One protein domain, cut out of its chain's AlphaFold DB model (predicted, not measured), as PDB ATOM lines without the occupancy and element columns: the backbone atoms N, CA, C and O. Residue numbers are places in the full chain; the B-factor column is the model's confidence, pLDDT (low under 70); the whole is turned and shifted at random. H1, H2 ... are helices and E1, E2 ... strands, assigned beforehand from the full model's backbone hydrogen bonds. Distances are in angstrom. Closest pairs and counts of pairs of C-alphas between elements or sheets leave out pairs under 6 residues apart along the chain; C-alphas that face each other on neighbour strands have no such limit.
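This is residues 4 to 148 of the 149 residues of the protein "Transposase" of Azospirillum sp. (strain B510) (UniProt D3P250). An elongated body of short, crossed helices, in which H1 and H2 pack on H3 and H5 runs beside H1, has a small strand hairpin, E1 and E2, toward one end and H6 toward the other. Beyond the hairpin, residues 11 to 19 of the long link between E1 and E2 stick out as a free loop. The printed part has 145 residues with two named strands, an antiparallel sheet in the order E1 - E2, followed by six named helices, H1 to H6; the class is mostly helix, though under half of the residues are in named elements. It is only just compact, close to loose, with a radius of gyration of the C-alphas of 17.0 A and spans of 63 by 26 by 25 A.

E1 is residues 4 to 6, with C-alpha 4 at (54.487, 392.625, 33.040), and E2 is residues 38 to 40. H1 is residues 52 to 62, 15.2 A long, with C-alpha 52 at (42.976, 391.324, 25.724). H2 is residues 64 to 70, 10.1 A long, and H3 is residues 85 to 98, 19.8 A long. H4 is residues 106 to 109 and H5 is residues 113 to 118. H6, residues 132 to 146, is 21.6 A long and ends with C-alpha 146 at (30.869, 395.141, -0.297).

E1 and E2 form a hairpin, with N 40 and O 4 at 2.9 A and N 4 and O 40 at 3.2 A, within hydrogen-bond range. The closest C-alphas of E1 and H5, Leu 5 and Pro 113, are 6.6 A apart. H3 is the hub, touching H1, H2 and H5. H1 touches it at a steep tilt of 47 degrees, opposite ways, closest at the C-alphas of Val 52 and Leu 94, 6.1 A. H2 and H3 form a helical hairpin and touch through residues 85 to 90 of H3 alone, closest at the C-alphas of Glu 66 and Ser 86, 5.0 A. H5 touches H1 at a shallow tilt of 13 degrees, the same way, closest at the C-alphas of Leu 53 and Ala 118, 5.2 A. H4 and H6 only just touch, with 3 pairs of C-alphas within 8 A, closest at Cys 106 and Gln 132, 4.9 A. In H1, H2, H3, H5 and H6 every O i to N i+4 pair is within hydrogen-bond range; H4 is too short for such a pair.

The C-alphas farthest apart, those of Thr 16 and Ser 148, are 63.0 A apart. The printed part has no cut. The links E1 to E2, E2 to H1, H2 to H3 and H5 to H6 are long. Mean pLDDT of the printed part is 83.0, and residues 4 to 27, 43 and 142 to 148 are under 70.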
ATOM      1  N   VAL A   4      53.327 393.110  33.809       61.47
ATOM      2  CA  VAL A   4      54.487 392.625  33.040       61.47
ATOM      3  C   VAL A   4      54.186 391.206  32.590       61.47
ATOM      4  O   VAL A   4      53.726 390.380  33.379       61.47
ATOM      5  N   LEU A   5      54.467 390.912  31.326       66.19
ATOM      6  CA  LEU A   5      54.254 389.590  30.753       66.19
ATOM      7  C   LEU A   5      55.598 389.006  30.343       66.19
ATOM      8  O   LEU A   5      56.242 389.503  29.419       66.19
ATOM      9  N   LYS A   6      56.024 387.956  31.050       56.50
ATOM     10  CA  LYS A   6      57.362 387.376  30.897       56.50
ATOM     11  C   LYS A   6      57.307 385.980  30.297       56.50
ATOM     12  O   LYS A   6      56.399 385.197  30.568       56.50
ATOM     13  N   GLN A   7      58.323 385.657  29.502       58.84
ATOM     14  CA  GLN A   7      58.557 384.297  29.033       58.84
ATOM     15  C   GLN A   7      59.411 383.530  30.036       58.84
ATOM     16  O   GLN A   7      60.442 384.019  30.490       58.84
ATOM     17  N   SER A   8      59.039 382.283  30.311       49.16
ATOM     18  CA  SER A   8      59.938 381.365  31.006       49.16
ATOM     19  C   SER A   8      60.987 380.824  30.017       49.16
ATOM     20  O   SER A   8      60.640 380.357  28.926       49.16
ATOM     21  N   HIS A   9      62.275 380.919  30.360       45.12
ATOM     22  CA  HIS A   9      63.369 380.250  29.648       45.12
ATOM     23  C   HIS A   9      63.588 378.885  30.311       45.12
ATOM     24  O   HIS A   9      63.924 378.833  31.489       45.12
ATOM     25  N   HIS A  10      63.368 377.779  29.595       40.94
ATOM     26  CA  HIS A  10      63.570 376.443  30.159       40.94
ATOM     27  C   HIS A  10      65.025 375.999  29.960       40.94
ATOM     28  O   HIS A  10      65.439 375.727  28.834       40.94
ATOM     29  N   GLY A  11      65.787 375.942  31.052       29.69
ATOM     30  CA  GLY A  11      66.974 375.102  31.199       29.69
ATOM     31  C   GLY A  11      66.648 373.991  32.198       29.69
ATOM     32  O   GLY A  11      66.112 374.262  33.268       29.69
ATOM     33  N   SER A  12      66.901 372.742  31.818       39.44
ATOM     34  CA  SER A  12      66.558 371.537  32.574       39.44
ATOM     35  C   SER A  12      67.370 371.404  33.868       39.44
ATOM     36  O   SER A  12      68.559 371.119  33.778       39.44
ATOM     37  N   THR A  13      66.763 371.541  35.054       32.81
ATOM     38  CA  THR A  13      67.074 370.763  36.283       32.81
ATOM     39  C   THR A  13      66.062 371.077  37.398       32.81
ATOM     40  O   THR A  13      65.624 372.211  37.531       32.81
ATOM     41  N   GLU A  14      65.665 370.029  38.128       31.70
ATOM     42  CA  GLU A  14      64.867 369.954  39.369       31.70
ATOM     43  C   GLU A  14      64.105 371.198  39.874       31.70
ATOM     44  O   GLU A  14      64.663 372.180  40.360       31.70
ATOM     45  N   PHE A  15      62.775 371.073  39.886       35.19
ATOM     46  CA  PHE A  15      61.863 372.018  40.523       35.19
ATOM     47  C   PHE A  15      61.944 371.931  42.054       35.19
ATOM     48  O   PHE A  15      61.269 371.121  42.681       35.19
ATOM     49  N   THR A  16      62.684 372.857  42.659       31.81
ATOM     50  CA  THR A  16      62.267 373.472  43.927       31.81
ATOM     51  C   THR A  16      61.878 374.913  43.601       31.81
ATOM     52  O   THR A  16      62.756 375.690  43.222       31.81
ATOM     53  N   PRO A  17      60.594 375.313  43.667       40.94
ATOM     54  CA  PRO A  17      60.228 376.675  43.332       40.94
ATOM     55  C   PRO A  17      60.545 377.559  44.537       40.94
ATOM     56  O   PRO A  17      59.749 377.686  45.465       40.94
ATOM     57  N   ALA A  18      61.707 378.207  44.515       35.22
ATOM     58  CA  ALA A  18      61.849 379.484  45.196       35.22
ATOM     59  C   ALA A  18      61.005 380.491  44.401       35.22
ATOM     60  O   ALA A  18      61.472 381.081  43.431       35.22
ATOM     61  N   MET A  19      59.719 380.592  44.741       41.16
ATOM     62  CA  MET A  19      58.806 381.587  44.183       41.16
ATOM     63  C   MET A  19      59.297 382.977  44.611       41.16
ATOM     64  O   MET A  19      59.219 383.277  45.803       41.16
ATOM     65  N   PRO A  20      59.772 383.859  43.711       47.75
ATOM     66  CA  PRO A  20      59.766 385.272  44.044       47.75
ATOM     67  C   PRO A  20      58.295 385.675  44.214       47.75
ATOM     68  O   PRO A  20      57.475 385.413  43.330       47.75
ATOM     69  N   GLU A  21      57.962 386.295  45.346       51.19
ATOM     70  CA  GLU A  21      56.605 386.624  45.829       51.19
ATOM     71  C   GLU A  21      55.730 387.459  44.857       51.19
ATOM     72  O   GLU A  21      54.580 387.762  45.153       51.19
ATOM     73  N   SER A  22      56.239 387.813  43.672       56.91
ATOM     74  CA  SER A  22      55.613 388.703  42.691       56.91
ATOM     75  C   SER A  22      55.146 388.019  41.388       56.91
ATOM     76  O   SER A  22      54.609 388.713  40.522       56.91
ATOM     77  N   THR A  23      55.343 386.706  41.191       58.62
ATOM     78  CA  THR A  23      54.971 386.038  39.921       58.62
ATOM     79  C   THR A  23      53.720 385.173  40.069       58.62
ATOM     80  O   THR A  23      53.721 384.192  40.808       58.62
ATOM     81  N   GLY A  24      52.657 385.516  39.335       65.50
ATOM     82  CA  GLY A  24      51.401 384.766  39.296       65.50
ATOM     83  C   GLY A  24      51.196 384.072  37.950       65.50
ATOM     84  O   GLY A  24      51.358 384.685  36.894       65.50
ATOM     85  N   VAL A  25      50.808 382.796  37.968       66.56
ATOM     86  CA  VAL A  25      50.267 382.125  36.775       66.56
ATOM     87  C   VAL A  25      48.867 382.677  36.521       66.56
ATOM     88  O   VAL A  25      48.106 382.852  37.468       66.56
ATOM     89  N   LEU A  26      48.508 382.930  35.261       67.25
ATOM     90  CA  LEU A  26      47.132 383.259  34.885       67.25
ATOM     91  C   LEU A  26      46.381 381.957  34.542       67.25
ATOM     92  O   LEU A  26      46.505 381.469  33.412       67.25
ATOM     93  N   PRO A  27      45.648 381.338  35.495       66.81
ATOM     94  CA  PRO A  27      44.992 380.060  35.253       66.81
ATOM     95  C   PRO A  27      43.937 380.195  34.149       66.81
ATOM     96  O   PRO A  27      43.172 381.156  34.108       66.81
ATOM     97  N   GLY A  28      43.890 379.208  33.252       80.00
ATOM     98  CA  GLY A  28      42.893 379.130  32.181       80.00
ATOM     99  C   GLY A  28      43.298 379.763  30.847       80.00
ATOM    100  O   GLY A  28      42.550 379.601  29.882       80.00
ATOM    101  N   LEU A  29      44.460 380.420  30.760       86.06
ATOM    102  CA  LEU A  29      45.025 380.851  29.480       86.06
ATOM    103  C   LEU A  29      45.770 379.705  28.791       86.06
ATOM    104  O   LEU A  29      46.549 378.982  29.414       86.06
ATOM    105  N   SER A  30      45.559 379.581  27.484       87.69
ATOM    106  CA  SER A  30      46.342 378.685  26.636       87.69
ATOM    107  C   SER A  30      47.819 379.097  26.593       87.69
ATOM    108  O   SER A  30      48.158 380.276  26.725       87.69
ATOM    109  N   LEU A  31      48.704 378.122  26.359       88.56
ATOM    110  CA  LEU A  31      50.133 378.371  26.168       88.56
ATOM    111  C   LEU A  31      50.368 379.280  24.953       88.56
ATOM    112  O   LEU A  31      49.749 379.106  23.902       88.56
ATOM    113  N   VAL A  32      51.324 380.197  25.069       89.19
ATOM    114  CA  VAL A  32      51.769 381.052  23.964       89.19
ATOM    115  C   VAL A  32      53.104 380.526  23.459       89.19
ATOM    116  O   VAL A  32      54.078 380.481  24.208       89.19
ATOM    117  N   ALA A  33      53.142 380.082  22.199       87.44
ATOM    118  CA  ALA A  33      54.297 379.398  21.606       87.44
ATOM    119  C   ALA A  33      54.871 378.280  22.513       87.44
ATOM    120  O   ALA A  33      56.082 378.157  22.689       87.44
ATOM    121  N   GLY A  34      53.981 377.497  23.137       86.62
ATOM    122  CA  GLY A  34      54.340 376.390  24.031       86.62
ATOM    123  C   GLY A  34      54.779 376.796  25.444       86.62
ATOM    124  O   GLY A  34      55.137 375.924  26.231       86.62
ATOM    125  N   LYS A  35      54.739 378.087  25.795       85.75
ATOM    126  CA  LYS A  35      55.132 378.592  27.119       85.75
ATOM    127  C   LYS A  35      53.916 379.051  27.934       85.75
ATOM    128  O   LYS A  35      52.993 379.635  27.360       85.75
ATOM    129  N   PRO A  36      53.895 378.819  29.261       86.00
ATOM    130  CA  PRO A  36      52.837 379.339  30.120       86.00
ATOM    131  C   PRO A  36      52.901 380.865  30.194       86.00
ATOM    132  O   PRO A  36      53.981 381.456  30.139       86.00
ATOM    133  N   VAL A  37      51.735 381.496  30.341       85.38
ATOM    134  CA  VAL A  37      51.631 382.946  30.517       85.38
ATOM    135  C   VAL A  37      51.796 383.281  31.996       85.38
ATOM    136  O   VAL A  37      51.013 382.831  32.837       85.38
ATOM    137  N   LEU A  38      52.819 384.076  32.301       83.75
ATOM    138  CA  LEU A  38      53.156 384.511  33.652       83.75
ATOM    139  C   LEU A  38      53.003 386.026  33.766       83.75
ATOM    140  O   LEU A  38      53.514 386.771  32.926       83.75
ATOM    141  N   ALA A  39      52.327 386.459  34.824       81.19
ATOM    142  CA  ALA A  39      52.300 387.848  35.248       81.19
ATOM    143  C   ALA A  39      53.465 388.091  36.211       81.19
ATOM    144  O   ALA A  39      53.582 387.393  37.219       81.19
ATOM    145  N   ALA A  40      54.309 389.068  35.901       81.06
ATOM    146  CA  ALA A  40      55.406 389.511  36.753       81.06
ATOM    147  C   ALA A  40      55.251 391.003  37.096       81.06
ATOM    148  O   ALA A  40      54.485 391.728  36.456       81.06
ATOM    149  N   PHE A  41      55.989 391.469  38.106       73.81
ATOM    150  CA  PHE A  41      56.071 392.883  38.497       73.81
ATOM    151  C   PHE A  41      57.538 393.307  38.681       73.81
ATOM    152  O   PHE A  41      57.899 393.955  39.656       73.81
ATOM    153  N   ASP A  42      58.399 392.918  37.737       74.56
ATOM    154  CA  ASP A  42      59.855 393.127  37.774       74.56
ATOM    155  C   ASP A  42      60.346 394.294  36.892       74.56
ATOM    156  O   ASP A  42      61.547 394.461  36.697       74.56
ATOM    157  N   GLY A  43      59.431 395.115  36.360       66.12
ATOM    158  CA  GLY A  43      59.769 396.295  35.552       66.12
ATOM    159  C   GLY A  43      60.183 396.008  34.101       66.12
ATOM    160  O   GLY A  43      60.762 396.885  33.465       66.12
ATOM    161  N   GLY A  44      59.899 394.808  33.573       74.88
ATOM    162  CA  GLY A  44      60.128 394.443  32.166       74.88
ATOM    163  C   GLY A  44      59.194 395.142  31.158       74.88
ATOM    164  O   GLY A  44      58.761 396.275  31.356       74.88
ATOM    165  N   ARG A  45      58.850 394.470  30.045       81.19
ATOM    166  CA  ARG A  45      57.877 395.018  29.077       81.19
ATOM    167  C   ARG A  45      56.480 395.059  29.702       81.19
ATOM    168  O   ARG A  45      55.853 394.023  29.921       81.19
ATOM    169  N   LEU A  46      56.019 396.271  29.977       88.44
ATOM    170  CA  LEU A  46      54.732 396.560  30.598       88.44
ATOM    171  C   LEU A  46      53.620 396.676  29.553       88.44
ATOM    172  O   LEU A  46      53.861 397.112  28.430       88.44
ATOM    173  N   THR A  47      52.399 396.338  29.957       91.12
ATOM    174  CA  THR A  47      51.178 396.601  29.185       91.12
ATOM    175  C   THR A  47      50.017 396.972  30.102       91.12
ATOM    176  O   THR A  47      49.862 396.408  31.190       91.12
ATOM    177  N   SER A  48      49.203 397.931  29.669       91.62
ATOM    178  CA  SER A  48      47.918 398.293  30.284       91.62
ATOM    179  C   SER A  48      46.771 397.386  29.843       91.62
ATOM    180  O   SER A  48      45.726 397.360  30.492       91.62
ATOM    181  N   ASP A  49      46.983 396.617  28.777       94.12
ATOM    182  CA  ASP A  49      45.929 395.972  28.001       94.12
ATOM    183  C   ASP A  49      45.899 394.461  28.213       94.12
ATOM    184  O   ASP A  49      45.324 393.725  27.423       94.12
ATOM    185  N   ALA A  50      46.462 393.960  29.316       91.88
ATOM    186  CA  ALA A  50      46.528 392.523  29.610       91.88
ATOM    187  C   ALA A  50      45.159 391.804  29.549       91.88
ATOM    188  O   ALA A  50      45.107 390.598  29.302       91.88
ATOM    189  N   GLY A  51      44.047 392.536  29.708       92.06
ATOM    190  CA  GLY A  51      42.686 392.025  29.520       92.06
ATOM    191  C   GLY A  51      42.411 391.448  28.124       92.06
ATOM    192  O   GLY A  51      41.596 390.530  28.002       92.06
ATOM    193  N   VAL A  52      43.134 391.881  27.081       95.88
ATOM    194  CA  VAL A  52      42.976 391.324  25.724       95.88
ATOM    195  C   VAL A  52      43.342 389.840  25.653       95.88
ATOM    196  O   VAL A  52      42.841 389.131  24.783       95.88
ATOM    197  N   LEU A  53      44.154 389.330  26.587       94.75
ATOM    198  CA  LEU A  53      44.495 387.907  26.656       94.75
ATOM    199  C   LEU A  53      43.285 387.031  26.981       94.75
ATOM    200  O   LEU A  53      43.181 385.922  26.458       94.75
ATOM    201  N   LEU A  54      42.361 387.531  27.807       93.81
ATOM    202  CA  LEU A  54      41.119 386.829  28.123       93.81
ATOM    203  C   LEU A  54      40.205 386.770  26.894       93.81
ATOM    204  O   LEU A  54      39.666 385.714  26.571       93.81
ATOM    205  N   LEU A  55      40.076 387.884  26.172       95.38
ATOM    206  CA  LEU A  55      39.299 387.938  24.930       95.38
ATOM    207  C   LEU A  55      39.899 387.030  23.850       95.38
ATOM    208  O   LEU A  55      39.172 386.321  23.159       95.38
ATOM    209  N   ALA A  56      41.228 386.997  23.747       95.19
ATOM    210  CA  ALA A  56      41.932 386.096  22.848       95.19
ATOM    211  C   ALA A  56      41.719 384.622  23.215       95.19
ATOM    212  O   ALA A  56      41.599 383.781  22.330       95.19
ATOM    213  N   GLU A  57      41.646 384.297  24.506       95.19
ATOM    214  CA  GLU A  57      41.323 382.945  24.959       95.19
ATOM    215  C   GLU A  57      39.894 382.540  24.580       95.19
ATOM    216  O   GLU A  57      39.673 381.421  24.118       95.19
ATOM    217  N   ILE A  58      38.933 383.458  24.698       95.00
ATOM    218  CA  ILE A  58      37.558 383.237  24.235       95.00
ATOM    219  C   ILE A  58      37.535 383.005  22.718       95.00
ATOM    220  O   ILE A  58      36.947 382.026  22.259       95.00
ATOM    221  N   ASP A  59      38.213 383.852  21.937       95.50
ATOM    222  CA  ASP A  59      38.308 383.676  20.484       95.50
ATOM    223  C   ASP A  59      38.965 382.343  20.104       95.50
ATOM    224  O   ASP A  59      38.447 381.651  19.233       95.50
ATOM    225  N   ARG A  60      40.047 381.930  20.781       93.50
ATOM    226  CA  ARG A  60      40.701 380.631  20.539       93.50
ATOM    227  C   ARG A  60      39.754 379.452  20.743       93.50
ATOM    228  O   ARG A  60      39.807 378.497  19.976       93.50
ATOM    229  N   ARG A  61      38.874 379.516  21.745       94.19
ATOM    230  CA  ARG A  61      37.890 378.455  22.019       94.19
ATOM    231  C   ARG A  61      36.731 378.445  21.024       94.19
ATOM    232  O   ARG A  61      36.201 377.381  20.726       94.19
ATOM    233  N   LEU A  62      36.326 379.613  20.523       95.50
ATOM    234  CA  LEU A  62      35.179 379.756  19.614       95.50
ATOM    235  C   LEU A  62      35.557 379.739  18.122       95.50
ATOM    236  O   LEU A  62      34.686 379.546  17.268       95.50
ATOM    237  N   GLY A  63      36.828 379.983  17.801       95.38
ATOM    238  CA  GLY A  63      37.341 380.131  16.440       95.38
ATOM    239  C   GLY A  63      36.710 381.297  15.674       95.38
ATOM    240  O   GLY A  63      36.549 381.211  14.456       95.38
ATOM    241  N   PHE A  64      36.283 382.365  16.358       95.31
ATOM    242  CA  PHE A  64      35.477 383.429  15.747       95.31
ATOM    243  C   PHE A  64      36.236 384.160  14.632       95.31
ATOM    244  O   PHE A  64      35.728 384.270  13.515       95.31
ATOM    245  N   CYS A  65      37.471 384.592  14.891       96.81
ATOM    246  CA  CYS A  65      38.276 385.337  13.920       96.81
ATOM    247  C   CYS A  65      38.646 384.495  12.691       96.81
ATOM    248  O   CYS A  65      38.655 385.003  11.572       96.81
ATOM    249  N   GLU A  66      38.913 383.199  12.873       96.69
ATOM    250  CA  GLU A  66      39.182 382.280  11.761       96.69
ATOM    251  C   GLU A  66      37.943 382.050  10.901       96.69
ATOM    252  O   GLU A  66      38.024 382.082   9.673       96.69
ATOM    253  N   ARG A  67      36.779 381.858  11.531       97.00
ATOM    254  CA  ARG A  67      35.507 381.719  10.814       97.00
ATOM    255  C   ARG A  67      35.176 382.981  10.029       97.00
ATOM    256  O   ARG A  67      34.768 382.870   8.881       97.00
ATOM    257  N   LEU A  68      35.399 384.161  10.612       94.69
ATOM    258  CA  LEU A  68      35.194 385.427   9.915       94.69
ATOM    259  C   LEU A  68      36.161 385.594   8.737       94.69
ATOM    260  O   LEU A  68      35.734 386.003   7.662       94.69
ATOM    261  N   ALA A  69      37.434 385.225   8.911       94.88
ATOM    262  CA  ALA A  69      38.425 385.278   7.839       94.88
ATOM    263  C   ALA A  69      38.036 384.398   6.642       94.88
ATOM    264  O   ALA A  69      38.199 384.824   5.507       94.88
ATOM    265  N   ARG A  70      37.470 383.206   6.874       95.19
ATOM    266  CA  ARG A  70      37.002 382.311   5.796       95.19
ATOM    267  C   ARG A  70      35.828 382.874   4.992       95.19
ATOM    268  O   ARG A  70      35.601 382.428   3.875       95.19
ATOM    269  N   CYS A  71      35.082 383.823   5.552       93.81
ATOM    270  CA  CYS A  71      33.968 384.481   4.870       93.81
ATOM    271  C   CYS A  71      34.406 385.677   4.012       93.81
ATOM    272  O   CYS A  71      33.556 386.322   3.402       93.81
ATOM    273  N   ILE A  72      35.694 386.023   4.010       90.25
ATOM    274  CA  ILE A  72      36.232 387.176   3.295       90.25
ATOM    275  C   ILE A  72      37.238 386.662   2.270       90.25
ATOM    276  O   ILE A  72      38.211 385.997   2.621       90.25
ATOM    277  N   GLU A  73      37.013 386.998   1.005       89.94
ATOM    278  CA  GLU A  73      37.996 386.744  -0.040       89.94
ATOM    279  C   GLU A  73      39.211 387.655   0.171       89.94
ATOM    280  O   GLU A  73      39.078 388.872   0.321       89.94
ATOM    281  N   ASP A  74      40.397 387.051   0.225       90.00
ATOM    282  CA  ASP A  74      41.656 387.769   0.371       90.00
ATOM    283  C   ASP A  74      42.337 387.897  -1.002       90.00
ATOM    284  O   ASP A  74      42.973 386.945  -1.453       90.00
ATOM    285  N   PRO A  75      42.231 389.052  -1.689       89.56
ATOM    286  CA  PRO A  75      42.787 389.226  -3.031       89.56
ATOM    287  C   PRO A  75      44.313 389.401  -3.025       89.56
ATOM    288  O   PRO A  75      44.919 389.638  -4.072       89.56
ATOM    289  N   ARG A  76      44.953 389.379  -1.849       90.31
ATOM    290  CA  ARG A  76      46.400 389.554  -1.723       90.31
ATOM    291  C   ARG A  76      47.109 388.303  -2.227       90.31
ATOM    292  O   ARG A  76      46.731 387.185  -1.900       90.31
ATOM    293  N   ALA A  77      48.189 388.503  -2.977       92.38
ATOM    294  CA  ALA A  77      49.021 387.400  -3.437       92.38
ATOM    295  C   ALA A  77      49.610 386.635  -2.226       92.38
ATOM    296  O   ALA A  77      50.226 387.291  -1.371       92.38
ATOM    297  N   PRO A  78      49.429 385.302  -2.116       92.00
ATOM    298  CA  PRO A  78      49.799 384.528  -0.925       92.00
ATOM    299  C   PRO A  78      51.254 384.705  -0.479       92.00
ATOM    300  O   PRO A  78      51.533 384.809   0.713       92.00
ATOM    301  N   GLU A  79      52.182 384.818  -1.426       93.62
ATOM    302  CA  GLU A  79      53.616 385.002  -1.191       93.62
ATOM    303  C   GLU A  79      53.980 386.368  -0.587       93.62
ATOM    304  O   GLU A  79      55.091 386.565  -0.096       93.62
ATOM    305  N   ARG A  80      53.041 387.322  -0.594       90.00
ATOM    306  CA  ARG A  80      53.204 388.666  -0.019       90.00
ATOM    307  C   ARG A  80      52.504 388.817   1.335       90.00
ATOM    308  O   ARG A  80      52.555 389.899   1.925       90.00
ATOM    309  N   ILE A  81      51.840 387.770   1.832       92.81
ATOM    310  CA  ILE A  81      51.098 387.804   3.095       92.81
ATOM    311  C   ILE A  81      52.063 387.612   4.268       92.81
ATOM    312  O   ILE A  81      52.505 386.506   4.561       92.81
ATOM    313  N   GLN A  82      52.348 388.703   4.982       93.69
ATOM    314  CA  GLN A  82      53.085 388.665   6.256       93.69
ATOM    315  C   GLN A  82      52.161 388.446   7.462       93.69
ATOM    316  O   GLN A  82      52.548 387.820   8.445       93.69
ATOM    317  N   HIS A  83      50.926 388.951   7.375       94.88
ATOM    318  CA  HIS A  83      49.903 388.847   8.413       94.88
ATOM    319  C   HIS A  83      48.657 388.199   7.827       94.88
ATOM    320  O   HIS A  83      48.041 388.741   6.900       94.88
ATOM    321  N   THR A  84      48.281 387.043   8.371       94.44
ATOM    322  CA  THR A  84      47.076 386.333   7.927       94.44
ATOM    323  C   THR A  84      45.834 387.185   8.165       94.44
ATOM    324  O   THR A  84      45.785 388.012   9.078       94.44
ATOM    325  N   LEU A  85      44.797 386.974   7.357       95.06
ATOM    326  CA  LEU A  85      43.547 387.710   7.515       95.06
ATOM    327  C   LEU A  85      42.911 387.489   8.900       95.06
ATOM    328  O   LEU A  85      42.472 388.445   9.532       95.06
ATOM    329  N   SER A  86      42.942 386.259   9.419       95.94
ATOM    330  CA  SER A  86      42.476 385.937  10.775       95.94
ATOM    331  C   SER A  86      43.266 386.660  11.864       95.94
ATOM    332  O   SER A  86      42.678 387.112  12.843       95.94
ATOM    333  N   GLU A  87      44.583 386.802  11.700       95.75
ATOM    334  CA  GLU A  87      45.418 387.564  12.632       95.75
ATOM    335  C   GLU A  87      45.073 389.052  12.601       95.75
ATOM    336  O   GLU A  87      44.909 389.658  13.657       95.75
ATOM    337  N   MET A  88      44.916 389.633  11.408       95.94
ATOM    338  CA  MET A  88      44.539 391.039  11.256       95.94
ATOM    339  C   MET A  88      43.165 391.321  11.866       95.94
ATOM    340  O   MET A  88      43.007 392.307  12.581       95.94
ATOM    341  N   ILE A  89      42.189 390.438  11.632       95.94
ATOM    342  CA  ILE A  89      40.851 390.513  12.231       95.94
ATOM    343  C   ILE A  89      40.939 390.431  13.753       95.94
ATOM    344  O   ILE A  89      40.347 391.265  14.435       95.94
ATOM    345  N   ARG A  90      41.689 389.459  14.287       97.00
ATOM    346  CA  ARG A  90      41.866 389.288  15.733       97.00
ATOM    347  C   ARG A  90      42.498 390.523  16.355       97.00
ATOM    348  O   ARG A  90      41.950 391.054  17.313       97.00
ATOM    349  N   PHE A  91      43.614 390.999  15.805       97.00
ATOM    350  CA  PHE A  91      44.291 392.186  16.317       97.00
ATOM    351  C   PHE A  91      43.349 393.388  16.334       97.00
ATOM    352  O   PHE A  91      43.217 394.056  17.355       97.00
ATOM    353  N   HIS A  92      42.605 393.595  15.249       96.00
ATOM    354  CA  HIS A  92      41.639 394.679  15.173       96.00
ATOM    355  C   HIS A  92      40.499 394.547  16.191       96.00
ATOM    356  O   HIS A  92      40.169 395.500  16.892       96.00
ATOM    357  N   ALA A  93      39.884 393.372  16.296       96.25
ATOM    358  CA  ALA A  93      38.801 393.147  17.247       96.25
ATOM    359  C   ALA A  93      39.251 393.439  18.688       96.25
ATOM    360  O   ALA A  93      38.510 394.054  19.454       96.25
ATOM    361  N   LEU A  94      40.486 393.061  19.031       97.06
ATOM    362  CA  LEU A  94      41.077 393.340  20.337       97.06
ATOM    363  C   LEU A  94      41.381 394.827  20.540       97.06
ATOM    364  O   LEU A  94      41.122 395.330  21.627       97.06
ATOM    365  N   LEU A  95      41.862 395.537  19.514       96.75
ATOM    366  CA  LEU A  95      42.045 396.992  19.572       96.75
ATOM    367  C   LEU A  95      40.720 397.699  19.868       96.75
ATOM    368  O   LEU A  95      40.646 398.493  20.798       96.75
ATOM    369  N   ILE A  96      39.650 397.346  19.148       96.00
ATOM    370  CA  ILE A  96      38.306 397.894  19.387       96.00
ATOM    371  C   ILE A  96      37.856 397.606  20.822       96.00
ATOM    372  O   ILE A  96      37.388 398.512  21.508       96.00
ATOM    373  N   ALA A  97      38.012 396.365  21.287       96.06
ATOM    374  CA  ALA A  97      37.605 395.969  22.631       96.06
ATOM    375  C   ALA A  97      38.417 396.660  23.742       96.06
ATOM    376  O   ALA A  97      37.887 396.885  24.827       96.06
ATOM    377  N   ALA A  98      39.674 397.011  23.466       95.62
ATOM    378  CA  ALA A  98      40.544 397.769  24.361       95.62
ATOM    379  C   ALA A  98      40.325 399.296  24.286       95.62
ATOM    380  O   ALA A  98      40.888 400.028  25.092       95.62
ATOM    381  N   GLY A  99      39.472 399.782  23.373       95.75
ATOM    382  CA  GLY A  99      39.131 401.205  23.252       95.75
ATOM    383  C   GLY A  99      39.850 401.965  22.134       95.75
ATOM    384  O   GLY A  99      39.776 403.190  22.108       95.75
ATOM    385  N   TYR A 100      40.476 401.264  21.181       95.25
ATOM    386  CA  TYR A 100      41.259 401.820  20.066       95.25
ATOM    387  C   TYR A 100      40.625 401.509  18.686       95.25
ATOM    388  O   TYR A 100      41.148 400.702  17.910       95.25
ATOM    389  N   PRO A 101      39.442 402.063  18.350       92.62
ATOM    390  CA  PRO A 101      38.641 401.596  17.211       92.62
ATOM    391  C   PRO A 101      39.070 402.121  15.829       92.62
ATOM    392  O   PRO A 101      38.679 401.548  14.804       92.62
ATOM    393  N   ASP A 102      39.813 403.221  15.774       89.69
ATOM    394  CA  ASP A 102      40.200 403.953  14.557       89.69
ATOM    395  C   ASP A 102      41.521 403.460  13.937       89.69
ATOM    396  O   ASP A 102      41.852 403.837  12.811       89.69
ATOM    397  N   ALA A 103      42.206 402.543  14.625       88.06
ATOM    398  CA  ALA A 103      43.455 401.904  14.229       88.06
ATOM    399  C   ALA A 103      44.693 402.819  14.195       88.06
ATOM    400  O   ALA A 103      45.752 402.341  13.789       88.06
ATOM    401  N   ASN A 104      44.619 404.081  14.633       92.00
ATOM    402  CA  ASN A 104      45.791 404.973  14.669       92.00
ATOM    403  C   ASN A 104      46.892 404.452  15.620       92.00
ATOM    404  O   ASN A 104      48.076 404.566  15.312       92.00
ATOM    405  N   ASP A 105      46.500 403.771  16.696       94.50
ATOM    406  CA  ASP A 105      47.394 403.209  17.704       94.50
ATOM    407  C   ASP A 105      48.049 401.890  17.273       94.50
ATOM    408  O   ASP A 105      48.891 401.360  17.997       94.50
ATOM    409  N   CYS A 106      47.723 401.356  16.085       95.06
ATOM    410  CA  CYS A 106      48.315 400.107  15.594       95.06
ATOM    411  C   CYS A 106      49.844 400.162  15.569       95.06
ATOM    412  O   CYS A 106      50.484 399.173  15.908       95.06
ATOM    413  N   ASP A 107      50.445 401.290  15.188       95.12
ATOM    414  CA  ASP A 107      51.905 401.386  15.084       95.12
ATOM    415  C   ASP A 107      52.598 401.333  16.449       95.12
ATOM    416  O   ASP A 107      53.696 400.787  16.560       95.12
ATOM    417  N   THR A 108      51.926 401.804  17.498       94.00
ATOM    418  CA  THR A 108      52.392 401.672  18.881       94.00
ATOM    419  C   THR A 108      52.119 400.258  19.405       94.00
ATOM    420  O   THR A 108      53.030 399.538  19.831       94.00
ATOM    421  N   LEU A 109      50.860 399.821  19.319       96.50
ATOM    422  CA  LEU A 109      50.353 398.597  19.942       96.50
ATOM    423  C   LEU A 109      50.762 397.318  19.206       96.50
ATOM    424  O   LEU A 109      50.723 396.237  19.790       96.50
ATOM    425  N   ARG A 110      51.250 397.399  17.962       96.00
ATOM    426  CA  ARG A 110      51.779 396.224  17.245       96.00
ATOM    427  C   ARG A 110      52.959 395.565  17.947       96.00
ATOM    428  O   ARG A 110      53.229 394.385  17.713       96.00
ATOM    429  N   SER A 111      53.677 396.336  18.761       95.75
ATOM    430  CA  SER A 111      54.820 395.858  19.524       95.75
ATOM    431  C   SER A 111      54.438 395.434  20.947       95.75
ATOM    432  O   SER A 111      55.260 394.794  21.605       95.75
ATOM    433  N   ASP A 112      53.229 395.759  21.426       95.69
ATOM    434  CA  ASP A 112      52.787 395.535  22.807       95.69
ATOM    435  C   ASP A 112      52.795 394.034  23.173       95.69
ATOM    436  O   ASP A 112      52.362 393.187  22.378       95.69
ATOM    437  N   PRO A 113      53.311 393.662  24.362       94.31
ATOM    438  CA  PRO A 113      53.455 392.262  24.741       94.31
ATOM    439  C   PRO A 113      52.116 391.523  24.907       94.31
ATOM    440  O   PRO A 113      52.055 390.340  24.561       94.31
ATOM    441  N   ALA A 114      51.043 392.166  25.385       94.81
ATOM    442  CA  ALA A 114      49.730 391.524  25.491       94.81
ATOM    443  C   ALA A 114      49.132 391.269  24.107       94.81
ATOM    444  O   ALA A 114      48.671 390.157  23.842       94.81
ATOM    445  N   PHE A 115      49.203 392.245  23.201       96.56
ATOM    446  CA  PHE A 115      48.693 392.077  21.839       96.56
ATOM    447  C   PHE A 115      49.477 391.020  21.045       96.56
ATOM    448  O   PHE A 115      48.868 390.193  20.360       96.56
ATOM    449  N   LYS A 116      50.811 390.962  21.182       96.31
ATOM    450  CA  LYS A 116      51.622 389.878  20.594       96.31
ATOM    451  C   LYS A 116      51.170 388.507  21.091       96.31
ATOM    452  O   LYS A 116      50.901 387.608  20.295       96.31
ATOM    453  N   MET A 117      51.024 388.349  22.400       94.75
ATOM    454  CA  MET A 117      50.601 387.076  22.983       94.75
ATOM    455  C   MET A 117      49.157 386.706  22.659       94.75
ATOM    456  O   MET A 117      48.850 385.525  22.482       94.75
ATOM    457  N   ALA A 118      48.272 387.689  22.510       95.38
ATOM    458  CA  ALA A 118      46.892 387.469  22.101       95.38
ATOM    459  C   ALA A 118      46.790 386.786  20.726       95.38
ATOM    460  O   ALA A 118      45.905 385.958  20.512       95.38
ATOM    461  N   VAL A 119      47.738 387.047  19.820       94.75
ATOM    462  CA  VAL A 119      47.830 386.349  18.526       94.75
ATOM    463  C   VAL A 119      48.758 385.126  18.543       94.75
ATOM    464  O   VAL A 119      49.039 384.557  17.493       94.75
ATOM    465  N   GLY A 120      49.238 384.707  19.717       93.12
ATOM    466  CA  GLY A 120      50.104 383.536  19.874       93.12
ATOM    467  C   GLY A 120      51.597 383.802  19.661       93.12
ATOM    468  O   GLY A 120      52.372 382.849  19.577       93.12
ATOM    469  N   ARG A 121      52.028 385.068  19.595       94.56
ATOM    470  CA  ARG A 121      53.445 385.439  19.499       94.56
ATOM    471  C   ARG A 121      54.066 385.664  20.866       94.56
ATOM    472  O   ARG A 121      53.430 386.127  21.805       94.56
ATOM    473  N   LEU A 122      55.357 385.387  20.948       92.38
ATOM    474  CA  LEU A 122      56.148 385.653  22.138       92.38
ATOM    475  C   LEU A 122      56.242 387.175  22.410       92.38
ATOM    476  O   LEU A 122      56.466 387.935  21.468       92.38
ATOM    477  N   PRO A 123      56.109 387.637  23.670       91.44
ATOM    478  CA  PRO A 123      56.020 389.064  24.000       91.44
ATOM    479  C   PRO A 123      57.314 389.850  23.734       91.44
ATOM    480  O   PRO A 123      57.266 391.058  23.514       91.44
ATOM    481  N   GLU A 124      58.472 389.185  23.739       89.56
ATOM    482  CA  GLU A 124      59.783 389.829  23.542       89.56
ATOM    483  C   GLU A 124      60.362 389.523  22.158       89.56
ATOM    484  O   GLU A 124      60.726 390.434  21.425       89.56
ATOM    485  N   SER A 125      60.409 388.244  21.784       90.75
ATOM    486  CA  SER A 125      61.055 387.764  20.556       90.75
ATOM    487  C   SER A 125      60.100 387.555  19.381       90.75
ATOM    488  O   SER A 125      60.546 387.348  18.255       90.75
ATOM    489  N   GLY A 126      58.788 387.568  19.621       92.31
ATOM    490  CA  GLY A 126      57.801 387.449  18.556       92.31
ATOM    491  C   GLY A 126      57.791 388.697  17.677       92.31
ATOM    492  O   GLY A 126      57.896 389.817  18.183       92.31
ATOM    493  N   GLY A 127      57.631 388.498  16.366       94.38
ATOM    494  CA  GLY A 127      57.500 389.595  15.408       94.38
ATOM    495  C   GLY A 127      56.337 390.532  15.744       94.38
ATOM    496  O   GLY A 127      55.355 390.136  16.379       94.38
ATOM    497  N   ASP A 128      56.456 391.787  15.332       96.75
ATOM    498  CA  ASP A 128      55.392 392.770  15.523       96.75
ATOM    499  C   ASP A 128      54.145 392.412  14.711       96.75
ATOM    500  O   ASP A 128      54.208 391.706  13.706       96.75
ATOM    501  N   LEU A 129      52.996 392.909  15.161       96.94
ATOM    502  CA  LEU A 129      51.727 392.795  14.443       96.94
ATOM    503  C   LEU A 129      51.700 393.729  13.229       96.94
ATOM    504  O   LEU A 129      52.668 394.443  12.950       96.94
ATOM    505  N   CYS A 130      50.593 393.716  12.494       95.12
ATOM    506  CA  CYS A 130      50.419 394.592  11.348       95.12
ATOM    507  C   CYS A 130      50.423 396.075  11.755       95.12
ATOM    508  O   CYS A 130      49.939 396.460  12.816       95.12
ATOM    509  N   SER A 131      50.995 396.905  10.885       94.69
ATOM    510  CA  SER A 131      51.038 398.360  11.039       94.69
ATOM    511  C   SER A 131      49.689 399.015  10.733       94.69
ATOM    512  O   SER A 131      48.814 398.406  10.101       94.69
ATOM    513  N   GLN A 132      49.549 400.291  11.096       94.94
ATOM    514  CA  GLN A 132      48.377 401.107  10.774       94.94
ATOM    515  C   GLN A 132      47.991 401.066   9.281       94.94
ATOM    516  O   GLN A 132      46.837 400.724   8.994       94.94
ATOM    517  N   PRO A 133      48.898 401.302   8.305       92.75
ATOM    518  CA  PRO A 133      48.523 401.287   6.889       92.75
ATOM    519  C   PRO A 133      48.062 399.907   6.412       92.75
ATOM    520  O   PRO A 133      47.222 399.807   5.518       92.75
ATOM    521  N   THR A 134      48.556 398.833   7.033       92.50
ATOM    522  CA  THR A 134      48.128 397.465   6.715       92.50
ATOM    523  C   THR A 134      46.672 397.239   7.132       92.50
ATOM    524  O   THR A 134      45.879 396.693   6.361       92.50
ATOM    525  N   ILE A 135      46.293 397.688   8.333       92.69
ATOM    526  CA  ILE A 135      44.916 397.591   8.833       92.69
ATOM    527  C   ILE A 135      43.963 398.527   8.090       92.69
ATOM    528  O   ILE A 135      42.872 398.103   7.701       92.69
ATOM    529  N   ALA A 136      44.363 399.779   7.875       90.00
ATOM    530  CA  ALA A 136      43.551 400.756   7.162       90.00
ATOM    531  C   ALA A 136      43.296 400.308   5.717       90.00
ATOM    532  O   ALA A 136      42.148 400.276   5.274       90.00
ATOM    533  N   GLY A 137      44.343 399.859   5.015       87.81
ATOM    534  CA  GLY A 137      44.228 399.338   3.655       87.81
ATOM    535  C   GLY A 137      43.275 398.145   3.560       87.81
ATOM    536  O   GLY A 137      42.416 398.110   2.676       87.81
ATOM    537  N   TRP A 138      43.357 397.204   4.506       87.88
ATOM    538  CA  TRP A 138      42.418 396.082   4.578       87.88
ATOM    539  C   TRP A 138      40.969 396.536   4.810       87.88
ATOM    540  O   TRP A 138      40.070 396.112   4.079       87.88
ATOM    541  N   ARG A 139      40.733 397.436   5.775       81.94
ATOM    542  CA  ARG A 139      39.392 397.976   6.059       81.94
ATOM    543  C   ARG A 139      38.775 398.618   4.820       81.94
ATOM    544  O   ARG A 139      37.644 398.293   4.464       81.94
ATOM    545  N   THR A 140      39.524 399.471   4.126       82.75
ATOM    546  CA  THR A 140      39.038 400.148   2.918       82.75
ATOM    547  C   THR A 140      38.789 399.168   1.774       82.75
ATOM    548  O   THR A 140      37.763 399.267   1.101       82.75
ATOM    549  N   CYS A 141      39.680 398.195   1.564       73.31
ATOM    550  CA  CYS A 141      39.508 397.188   0.517       73.31
ATOM    551  C   CYS A 141      38.247 396.339   0.750       73.31
ATOM    552  O   CYS A 141      37.444 396.165  -0.168       73.31
ATOM    553  N   SER A 142      38.013 395.899   1.992       63.28
ATOM    554  CA  SER A 142      36.822 395.120   2.360       63.28
ATOM    555  C   SER A 142      35.514 395.917   2.223       63.28
ATOM    556  O   SER A 142      34.507 395.378   1.761       63.28
ATOM    557  N   ALA A 143      35.526 397.213   2.558       63.06
ATOM    558  CA  ALA A 143      34.376 398.094   2.365       63.06
ATOM    559  C   ALA A 143      34.048 398.280   0.875       63.06
ATOM    560  O   ALA A 143      32.887 398.188   0.484       63.06
ATOM    561  N   ARG A 144      35.072 398.465   0.030       58.97
ATOM    562  CA  ARG A 144      34.908 398.613  -1.424       58.97
ATOM    563  C   ARG A 144      34.346 397.358  -2.088       58.97
ATOM    564  O   ARG A 144      33.501 397.472  -2.975       58.97
ATOM    565  N   TRP A 145      34.796 396.184  -1.647       51.41
ATOM    566  CA  TRP A 145      34.270 394.895  -2.102       51.41
ATOM    567  C   TRP A 145      32.765 394.776  -1.847       51.41
ATOM    568  O   TRP A 145      32.017 394.436  -2.755       51.41
ATOM    569  N   ARG A 146      32.299 395.158  -0.650       56.97
ATOM    570  CA  ARG A 146      30.869 395.141  -0.297       56.97
ATOM    571  C   ARG A 146      30.020 396.102  -1.135       56.97
ATOM    572  O   ARG A 146      28.833 395.869  -1.288       56.97
ATOM    573  N   SER A 147      30.599 397.181  -1.656       59.59
ATOM    574  CA  SER A 147      29.894 398.121  -2.541       59.59
ATOM    575  C   SER A 147      29.892 397.701  -4.014       59.59
ATOM    576  O   SER A 147      29.261 398.376  -4.821       59.59
ATOM    577  N   SER A 148      30.631 396.649  -4.371       55.69
ATOM    578  CA  SER A 148      30.791 396.180  -5.756       55.69
ATOM    579  C   SER A 148      30.174 394.792  -5.999       55.69
ATOM    580  O   SER A 148      30.233 394.312  -7.130       55.69
TER     581      SER A 148